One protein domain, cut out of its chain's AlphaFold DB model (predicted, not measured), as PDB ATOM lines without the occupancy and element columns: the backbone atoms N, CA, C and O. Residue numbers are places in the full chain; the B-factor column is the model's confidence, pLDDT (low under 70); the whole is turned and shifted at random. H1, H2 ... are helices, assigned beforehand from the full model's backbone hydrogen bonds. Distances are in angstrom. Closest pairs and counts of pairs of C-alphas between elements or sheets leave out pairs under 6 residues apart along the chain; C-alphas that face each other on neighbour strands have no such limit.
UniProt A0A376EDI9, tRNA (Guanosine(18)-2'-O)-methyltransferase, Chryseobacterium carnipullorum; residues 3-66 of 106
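Overview. This is residues 3 to 66 of the 106 residues of the protein "tRNA (Guanosine(18)-2'-O)-methyltransferase" of Chryseobacterium carnipullorum (UniProt A0A376EDI9). This domain has little regular structure: one long helix, H2, runs along one side, the short H1 sits across from it on the other side, and long unnamed stretches of chain pass between them. Residues 38 to 43 stick out as a free loop. The printed part has 64 residues with two named helices, H1 then H2, and no named strand; 24 residues are in named elements, and the class is all helix. It is only just compact, close to loose, with a radius of gyration of the C-alphas of 12.7 A and spans of 38 by 29 by 17 A.

Along the chain. Find C-alpha 47 at (-4.962, 6.108, 21.377); from there H2, residues 47 to 64, runs 25.9 A to C-alpha 64 at (6.096, 21.194, 3.450). Look for H1, residues 24 to 29, from C-alpha 24 at (8.954, -3.785, 24.461).

Arrangement. H2 and H1 are apart. In both, every O i to N i+4 pair is within hydrogen-bond range.

Size, cuts and confidence. The C-alphas farthest apart, of Leu 41 and Gly 66, are 37.8 A apart. The link from H1 to H2 is long, 17 residues. The printed part has no cut, and no printed residue is under 70 in pLDDT.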
ATOM      1  N   PRO A   3       7.065  17.212  17.378       92.75
ATOM      2  CA  PRO A   3       7.259  18.484  16.673       92.75
ATOM      3  C   PRO A   3       8.633  18.632  16.015       92.75
ATOM      4  O   PRO A   3       8.756  19.331  15.011       92.75
ATOM      5  N   ASP A   4       9.655  17.960  16.537       93.00
ATOM      6  CA  ASP A   4      11.034  18.087  16.053       93.00
ATOM      7  C   ASP A   4      11.371  17.053  14.976       93.00
ATOM      8  O   ASP A   4      12.292  17.256  14.185       93.00
ATOM      9  N   TYR A   5      10.589  15.975  14.908       93.56
ATOM     10  CA  TYR A   5      10.801  14.876  13.977       93.56
ATOM     11  C   TYR A   5      10.779  15.344  12.514       93.56
ATOM     12  O   TYR A   5       9.925  16.151  12.113       93.56
ATOM     13  N   GLN A   6      11.726  14.838  11.723       92.00
ATOM     14  CA  GLN A   6      11.900  15.167  10.310       92.00
ATOM     15  C   GLN A   6      11.549  13.960   9.450       92.00
ATOM     16  O   GLN A   6      12.001  12.853   9.703       92.00
ATOM     17  N   ILE A   7      10.744  14.189   8.416       92.56
ATOM     18  CA  ILE A   7      10.325  13.126   7.505       92.56
ATOM     19  C   ILE A   7      11.332  13.053   6.367       92.56
ATOM     20  O   ILE A   7      11.408  13.981   5.562       92.56
ATOM     21  N   THR A   8      12.071  11.954   6.298       90.81
ATOM     22  CA  THR A   8      13.070  11.682   5.251       90.81
ATOM     23  C   THR A   8      12.726  10.454   4.418       90.81
ATOM     24  O   THR A   8      13.136  10.359   3.264       90.81
ATOM     25  N   GLU A   9      11.929   9.541   4.969       90.94
ATOM     26  CA  GLU A   9      11.604   8.248   4.374       90.94
ATOM     27  C   GLU A   9      10.150   7.831   4.673       90.94
ATOM     28  O   GLU A   9       9.444   8.531   5.407       90.94
ATOM     29  N   PRO A  10       9.636   6.744   4.061       92.19
ATOM     30  CA  PRO A  10       8.315   6.216   4.386       92.19
ATOM     31  C   PRO A  10       8.218   5.790   5.854       92.19
ATOM     32  O   PRO A  10       9.062   5.055   6.346       92.19
ATOM     33  N   ILE A  11       7.147   6.202   6.533       93.25
ATOM     34  CA  ILE A  11       6.965   5.971   7.972       93.25
ATOM     35  C   ILE A  11       5.806   5.006   8.207       93.25
ATOM     36  O   ILE A  11       4.717   5.180   7.648       93.25
ATOM     37  N   ALA A  12       6.015   4.042   9.101       94.81
ATOM     38  CA  ALA A  12       4.952   3.269   9.724       94.81
ATOM     39  C   ALA A  12       4.787   3.732  11.177       94.81
ATOM     40  O   ALA A  12       5.728   3.687  11.961       94.81
ATOM     41  N   LEU A  13       3.588   4.190  11.540       94.50
ATOM     42  CA  LEU A  13       3.276   4.514  12.929       94.50
ATOM     43  C   LEU A  13       2.687   3.290  13.613       94.50
ATOM     44  O   LEU A  13       1.665   2.764  13.163       94.50
ATOM     45  N   VAL A  14       3.292   2.890  14.727       94.50
ATOM     46  CA  VAL A  14       2.773   1.824  15.581       94.50
ATOM     47  C   VAL A  14       2.234   2.437  16.863       94.50
ATOM     48  O   VAL A  14       2.899   3.235  17.520       94.50
ATOM     49  N   PHE A  15       1.000   2.078  17.203       92.44
ATOM     50  CA  PHE A  15       0.332   2.528  18.415       92.44
ATOM     51  C   PHE A  15       0.053   1.335  19.313       92.44
ATOM     52  O   PHE A  15      -0.333   0.264  18.848       92.44
ATOM     53  N   GLY A  16       0.251   1.556  20.605       88.25
ATOM     54  CA  GLY A  16       0.005   0.575  21.643       88.25
ATOM     55  C   GLY A  16      -1.468   0.387  21.976       88.25
ATOM     56  O   GLY A  16      -2.324   1.161  21.539       88.25
ATOM     57  N   THR A  17      -1.762  -0.613  22.802       85.62
ATOM     58  CA  THR A  17      -3.103  -0.779  23.376       85.62
ATOM     59  C   THR A  17      -3.359   0.271  24.461       85.62
ATOM     60  O   THR A  17      -2.425   0.847  25.019       85.62
ATOM     61  N   GLU A  18      -4.630   0.535  24.786       78.38
ATOM     62  CA  GLU A  18      -4.988   1.559  25.784       78.38
ATOM     63  C   GLU A  18      -4.479   1.244  27.198       78.38
ATOM     64  O   GLU A  18      -4.269   2.162  27.987       78.38
ATOM     65  N   MET A  19      -4.287  -0.038  27.519       75.31
ATOM     66  CA  MET A  19      -3.877  -0.482  28.854       75.31
ATOM     67  C   MET A  19      -2.362  -0.626  28.985       75.31
ATOM     68  O   MET A  19      -1.788  -0.168  29.968       75.31
ATOM     69  N   GLU A  20      -1.725  -1.269  28.008       79.38
ATOM     70  CA  GLU A  20      -0.328  -1.705  28.117       79.38
ATOM     71  C   GLU A  20       0.620  -0.831  27.291       79.38
ATOM     72  O   GLU A  20       1.833  -0.891  27.468       79.38
ATOM     73  N   GLY A  21       0.086   0.023  26.415       85.06
ATOM     74  CA  GLY A  21       0.906   0.791  25.493       85.06
ATOM     75  C   GLY A  21       1.550  -0.103  24.433       85.06
ATOM     76  O   GLY A  21       0.957  -1.087  23.981       85.06
ATOM     77  N   VAL A  22       2.706   0.329  23.929       88.69
ATOM     78  CA  VAL A  22       3.473  -0.397  22.908       88.69
ATOM     79  C   VAL A  22       4.330  -1.441  23.620       88.69
ATOM     80  O   VAL A  22       4.947  -1.120  24.632       88.69
ATOM     81  N   SER A  23       4.365  -2.675  23.111       91.00
ATOM     82  CA  SER A  23       5.191  -3.734  23.696       91.00
ATOM     83  C   SER A  23       6.684  -3.427  23.560       91.00
ATOM     84  O   SER A  23       7.106  -2.788  22.597       91.00
ATOM     85  N   GLU A  24       7.490  -3.933  24.498       91.44
ATOM     86  CA  GLU A  24       8.954  -3.785  24.461       91.44
ATOM     87  C   GLU A  24       9.548  -4.332  23.157       91.44
ATOM     88  O   GLU A  24      10.343  -3.652  22.528       91.44
ATOM     89  N   GLU A  25       9.060  -5.479  22.675       93.62
ATOM     90  CA  GLU A  25       9.489  -6.053  21.393       93.62
ATOM     91  C   GLU A  25       9.309  -5.068  20.226       93.62
ATOM     92  O   GLU A  25      10.208  -4.892  19.410       93.62
ATOM     93  N   VAL A  26       8.168  -4.375  20.150       92.44
ATOM     94  CA  VAL A  26       7.925  -3.389  19.085       92.44
ATOM     95  C   VAL A  26       8.828  -2.168  19.244       92.44
ATOM     96  O   VAL A  26       9.261  -1.614  18.237       92.44
ATOM     97  N   ILE A  27       9.108  -1.746  20.480       92.38
ATOM     98  CA  ILE A  27      10.036  -0.642  20.757       92.38
ATOM     99  C   ILE A  27      11.455  -1.018  20.313       92.38
ATOM    100  O   ILE A  27      12.117  -0.197  19.687       92.38
ATOM    101  N   ASP A  28      11.889  -2.251  20.572       95.06
ATOM    102  CA  ASP A  28      13.216  -2.752  20.200       95.06
ATOM    103  C   ASP A  28      13.407  -2.853  18.678       95.06
ATOM    104  O   ASP A  28      14.517  -2.671  18.176       95.06
ATOM    105  N   PHE A  29      12.331  -3.126  17.932       95.00
ATOM    106  CA  PHE A  29      12.344  -3.146  16.464       95.00
ATOM    107  C   PHE A  29      12.108  -1.776  15.814       95.00
ATOM    108  O   PHE A  29      12.253  -1.664  14.596       95.00
ATOM    109  N   ALA A  30      11.702  -0.755  16.569       94.31
ATOM    110  CA  ALA A  30      11.384   0.552  16.006       94.31
ATOM    111  C   ALA A  30      12.655   1.353  15.694       94.31
ATOM    112  O   ALA A  30      13.557   1.453  16.523       94.31
ATOM    113  N   ASP A  31      12.684   2.007  14.529       94.00
ATOM    114  CA  ASP A  31      13.783   2.908  14.161       94.00
ATOM    115  C   ASP A  31      13.837   4.139  15.081       94.00
ATOM    116  O   ASP A  31      14.910   4.605  15.462       94.00
ATOM    117  N   GLU A  32      12.668   4.658  15.472       91.94
ATOM    118  CA  GLU A  32      12.540   5.797  16.380       91.94
ATOM    119  C   GLU A  32      11.302   5.699  17.281       91.94
ATOM    120  O   GLU A  32      10.271   5.128  16.921       91.94
ATOM    121  N   THR A  33      11.374   6.355  18.446       92.69
ATOM    122  CA  THR A  33      10.232   6.536  19.352       92.69
ATOM    123  C   THR A  33       9.780   7.996  19.383       92.69
ATOM    124  O   THR A  33      10.558   8.930  19.599       92.69
ATOM    125  N   LEU A  34       8.481   8.214  19.168       92.12
ATOM    126  CA  LEU A  34       7.876   9.544  19.116       92.12
ATOM    127  C   LEU A  34       6.955   9.771  20.312       92.12
ATOM    128  O   LEU A  34       6.094   8.954  20.619       92.12
ATOM    129  N   ALA A  35       7.083  10.941  20.934       91.81
ATOM    130  CA  ALA A  35       6.195  11.392  21.996       91.81
ATOM    131  C   ALA A  35       5.542  12.730  21.633       91.81
ATOM    132  O   ALA A  35       6.192  13.641  21.101       91.81
ATOM    133  N   ILE A  36       4.247  12.840  21.937       93.19
ATOM    134  CA  ILE A  36       3.494  14.093  21.876       93.19
ATOM    135  C   ILE A  36       3.816  14.869  23.160       93.19
ATOM    136  O   ILE A  36       3.646  14.308  24.241       93.19
ATOM    137  N   PRO A  37       4.276  16.132  23.089       91.19
ATOM    138  CA  PRO A  37       4.476  16.941  24.285       91.19
ATOM    139  C   PRO A  37       3.168  17.076  25.071       91.19
ATOM    140  O   PRO A  37       2.162  17.540  24.533       91.19
ATOM    141  N   MET A  38       3.187  16.678  26.341       89.81
ATOM    142  CA  MET A  38       2.042  16.764  27.245       89.81
ATOM    143  C   MET A  38       2.364  17.703  28.402       89.81
ATOM    144  O   MET A  38       3.450  17.645  28.975       89.81
ATOM    145  N   TYR A  39       1.398  18.543  28.767       87.12
ATOM    146  CA  TYR A  39       1.482  19.438  29.917       87.12
ATOM    147  C   TYR A  39       0.293  19.170  30.842       87.12
ATOM    148  O   TYR A  39      -0.840  19.045  30.376       87.12
ATOM    149  N   GLY A  40       0.541  19.097  32.152       85.75
ATOM    150  CA  GLY A  40      -0.490  18.846  33.163       85.75
ATOM    151  C   GLY A  40      -0.360  17.481  33.843       85.75
ATOM    152  O   GLY A  40       0.709  16.881  33.861       85.75
ATOM    153  N   LEU A  41      -1.453  17.020  34.460       81.19
ATOM    154  CA  LEU A  41      -1.467  15.827  35.321       81.19
ATOM    155  C   LEU A  41      -1.720  14.513  34.561       81.19
ATOM    156  O   LEU A  41      -1.479  13.431  35.098       81.19
ATOM    157  N   THR A  42      -2.232  14.593  33.333       83.25
ATOM    158  CA  THR A  42      -2.553  13.421  32.514       83.25
ATOM    159  C   THR A  42      -1.285  12.822  31.916       83.25
ATOM    160  O   THR A  42      -0.440  13.541  31.388       83.25
ATOM    161  N   ARG A  43      -1.168  11.492  31.978       81.69
ATOM    162  CA  ARG A  43       0.036  10.755  31.560       81.69
ATOM    163  C   ARG A  43       0.008  10.272  30.107       81.69
ATOM    164  O   ARG A  43       1.054   9.916  29.582       81.69
ATOM    165  N   SER A  44      -1.164  10.244  29.472       86.38
ATOM    166  CA  SER A  44      -1.334   9.804  28.085       86.38
ATOM    167  C   SER A  44      -2.620  10.351  27.458       86.38
ATOM    168  O   SER A  44      -3.577  10.701  28.150       86.38
ATOM    169  N   TYR A  45      -2.646  10.433  26.130       88.62
ATOM    170  CA  TYR A  45      -3.880  10.642  25.376       88.62
ATOM    171  C   TYR A  45      -4.580   9.308  25.104       88.62
ATOM    172  O   TYR A  45      -3.945   8.256  25.082       88.62
ATOM    173  N   ASN A  46      -5.883   9.360  24.811       91.38
ATOM    174  CA  ASN A  46      -6.559   8.239  24.163       91.38
ATOM    175  C   ASN A  46      -5.837   7.884  22.848       91.38
ATOM    176  O   ASN A  46      -5.417   8.782  22.113       91.38
ATOM    177  N   VAL A  47      -5.730   6.590  22.535       91.44
ATOM    178  CA  VAL A  47      -4.962   6.108  21.377       91.44
ATOM    179  C   VAL A  47      -5.436   6.723  20.055       91.44
ATOM    180  O   VAL A  47      -4.613   7.123  19.234       91.44
ATOM    181  N   SER A  48      -6.748   6.905  19.868       93.31
ATOM    182  CA  SER A  48      -7.297   7.526  18.654       93.31
ATOM    183  C   SER A  48      -6.943   9.012  18.545       93.31
ATOM    184  O   SER A  48      -6.656   9.507  17.454       93.31
ATOM    185  N   VAL A  49      -6.895   9.715  19.680       94.25
ATOM    186  CA  VAL A  49      -6.499  11.127  19.755       94.25
ATOM    187  C   VAL A  49      -5.009  11.267  19.462       94.25
ATOM    188  O   VAL A  49      -4.626  12.111  18.652       94.25
ATOM    189  N   ALA A  50      -4.172  10.407  20.051       93.81
ATOM    190  CA  ALA A  50      -2.741  10.367  19.763       93.81
ATOM    191  C   ALA A  50      -2.480  10.102  18.270       93.81
ATOM    192  O   ALA A  50      -1.716  10.833  17.638       93.81
ATOM    193  N   ALA A  51      -3.177   9.124  17.683       95.06
ATOM    194  CA  ALA A  51      -3.079   8.819  16.259       95.06
ATOM    195  C   ALA A  51      -3.476  10.010  15.379       95.06
ATOM    196  O   ALA A  51      -2.746  10.353  14.449       95.06
ATOM    197  N   GLY A  52      -4.581  10.687  15.703       96.88
ATOM    198  CA  GLY A  52      -5.021  11.888  14.994       96.88
ATOM    199  C   GLY A  52      -3.990  13.023  15.031       96.88
ATOM    200  O   GLY A  52      -3.697  13.609  13.987       96.88
ATOM    201  N   ILE A  53      -3.403  13.298  16.202       96.56
ATOM    202  CA  ILE A  53      -2.363  14.327  16.373       96.56
ATOM    203  C   ILE A  53      -1.122  13.984  15.540       96.56
ATOM    204  O   ILE A  53      -0.669  14.818  14.754       96.56
ATOM    205  N   CYS A  54      -0.611  12.753  15.655       96.38
ATOM    206  CA  CYS A  54       0.556  12.300  14.895       96.38
ATOM    207  C   CYS A  54       0.319  12.386  13.383       96.38
ATOM    208  O   CYS A  54       1.131  12.964  12.661       96.38
ATOM    209  N   MET A  55      -0.807  11.857  12.894       96.12
ATOM    210  CA  MET A  55      -1.136  11.879  11.466       96.12
ATOM    211  C   MET A  55      -1.280  13.304  10.934       96.12
ATOM    212  O   MET A  55      -0.818  13.591   9.829       96.12
ATOM    213  N   TYR A  56      -1.917  14.197  11.694       96.88
ATOM    214  CA  TYR A  56      -2.075  15.588  11.288       96.88
ATOM    215  C   TYR A  56      -0.721  16.293  11.180       96.88
ATOM    216  O   TYR A  56      -0.413  16.847  10.124       96.88
ATOM    217  N   GLU A  57       0.101  16.229  12.228       96.56
ATOM    218  CA  GLU A  57       1.398  16.910  12.274       96.56
ATOM    219  C   GLU A  57       2.355  16.388  11.194       96.56
ATOM    220  O   GLU A  57       2.918  17.167  10.418       96.56
ATOM    221  N   LEU A  58       2.473  15.063  11.060       95.88
ATOM    222  CA  LEU A  58       3.325  14.456  10.036       95.88
ATOM    223  C   LEU A  58       2.830  14.778   8.628       95.88
ATOM    224  O   LEU A  58       3.636  15.067   7.747       95.88
ATOM    225  N   LYS A  59       1.513  14.825   8.399       94.94
ATOM    226  CA  LYS A  59       0.968  15.271   7.110       94.94
ATOM    227  C   LYS A  59       1.344  16.723   6.809       94.94
ATOM    228  O   LYS A  59       1.697  17.021   5.669       94.94
ATOM    229  N   GLN A  60       1.278  17.626   7.791       95.62
ATOM    230  CA  GLN A  60       1.686  19.023   7.592       95.62
ATOM    231  C   GLN A  60       3.174  19.129   7.244       95.62
ATOM    232  O   GLN A  60       3.535  19.874   6.330       95.62
ATOM    233  N   LYS A  61       4.030  18.363   7.927       95.00
ATOM    234  CA  LYS A  61       5.466  18.278   7.630       95.00
ATOM    235  C   LYS A  61       5.725  17.709   6.234       95.00
ATOM    236  O   LYS A  61       6.486  18.302   5.479       95.00
ATOM    237  N   LEU A  62       5.028  16.639   5.855       94.81
ATOM    238  CA  LEU A  62       5.159  15.983   4.552       94.81
ATOM    239  C   LEU A  62       4.761  16.904   3.388       94.81
ATOM    240  O   LEU A  62       5.423  16.928   2.358       94.81
ATOM    241  N   ILE A  63       3.701  17.701   3.552       93.44
ATOM    242  CA  ILE A  63       3.291  18.687   2.538       93.44
ATOM    243  C   ILE A  63       4.360  19.780   2.365       93.44
ATOM    244  O   ILE A  63       4.544  20.286   1.260       93.44
ATOM    245  N   LYS A  64       5.066  20.143   3.443       93.25
ATOM    246  CA  LYS A  64       6.096  21.194   3.450       93.25
ATOM    247  C   LYS A  64       7.494  20.697   3.065       93.25
ATOM    248  O   LYS A  64       8.336  21.528   2.745       93.25
ATOM    249  N   SER A  65       7.756  19.390   3.095       92.44
ATOM    250  CA  SER A  65       9.097  18.826   2.878       92.44
ATOM    251  C   SER A  65       9.515  18.750   1.407       92.44
ATOM    252  O   SER A  65      10.683  18.513   1.118       92.44
ATOM    253  N   GLY A  66       8.579  18.929   0.467       89.88
ATOM    254  CA  GLY A  66       8.851  18.807  -0.970       89.88
ATOM    255  C   GLY A  66       9.075  17.368  -1.453       89.88
ATOM    256  O   GLY A  66       9.368  17.168  -2.629       89.88
TER     257      GLY A  66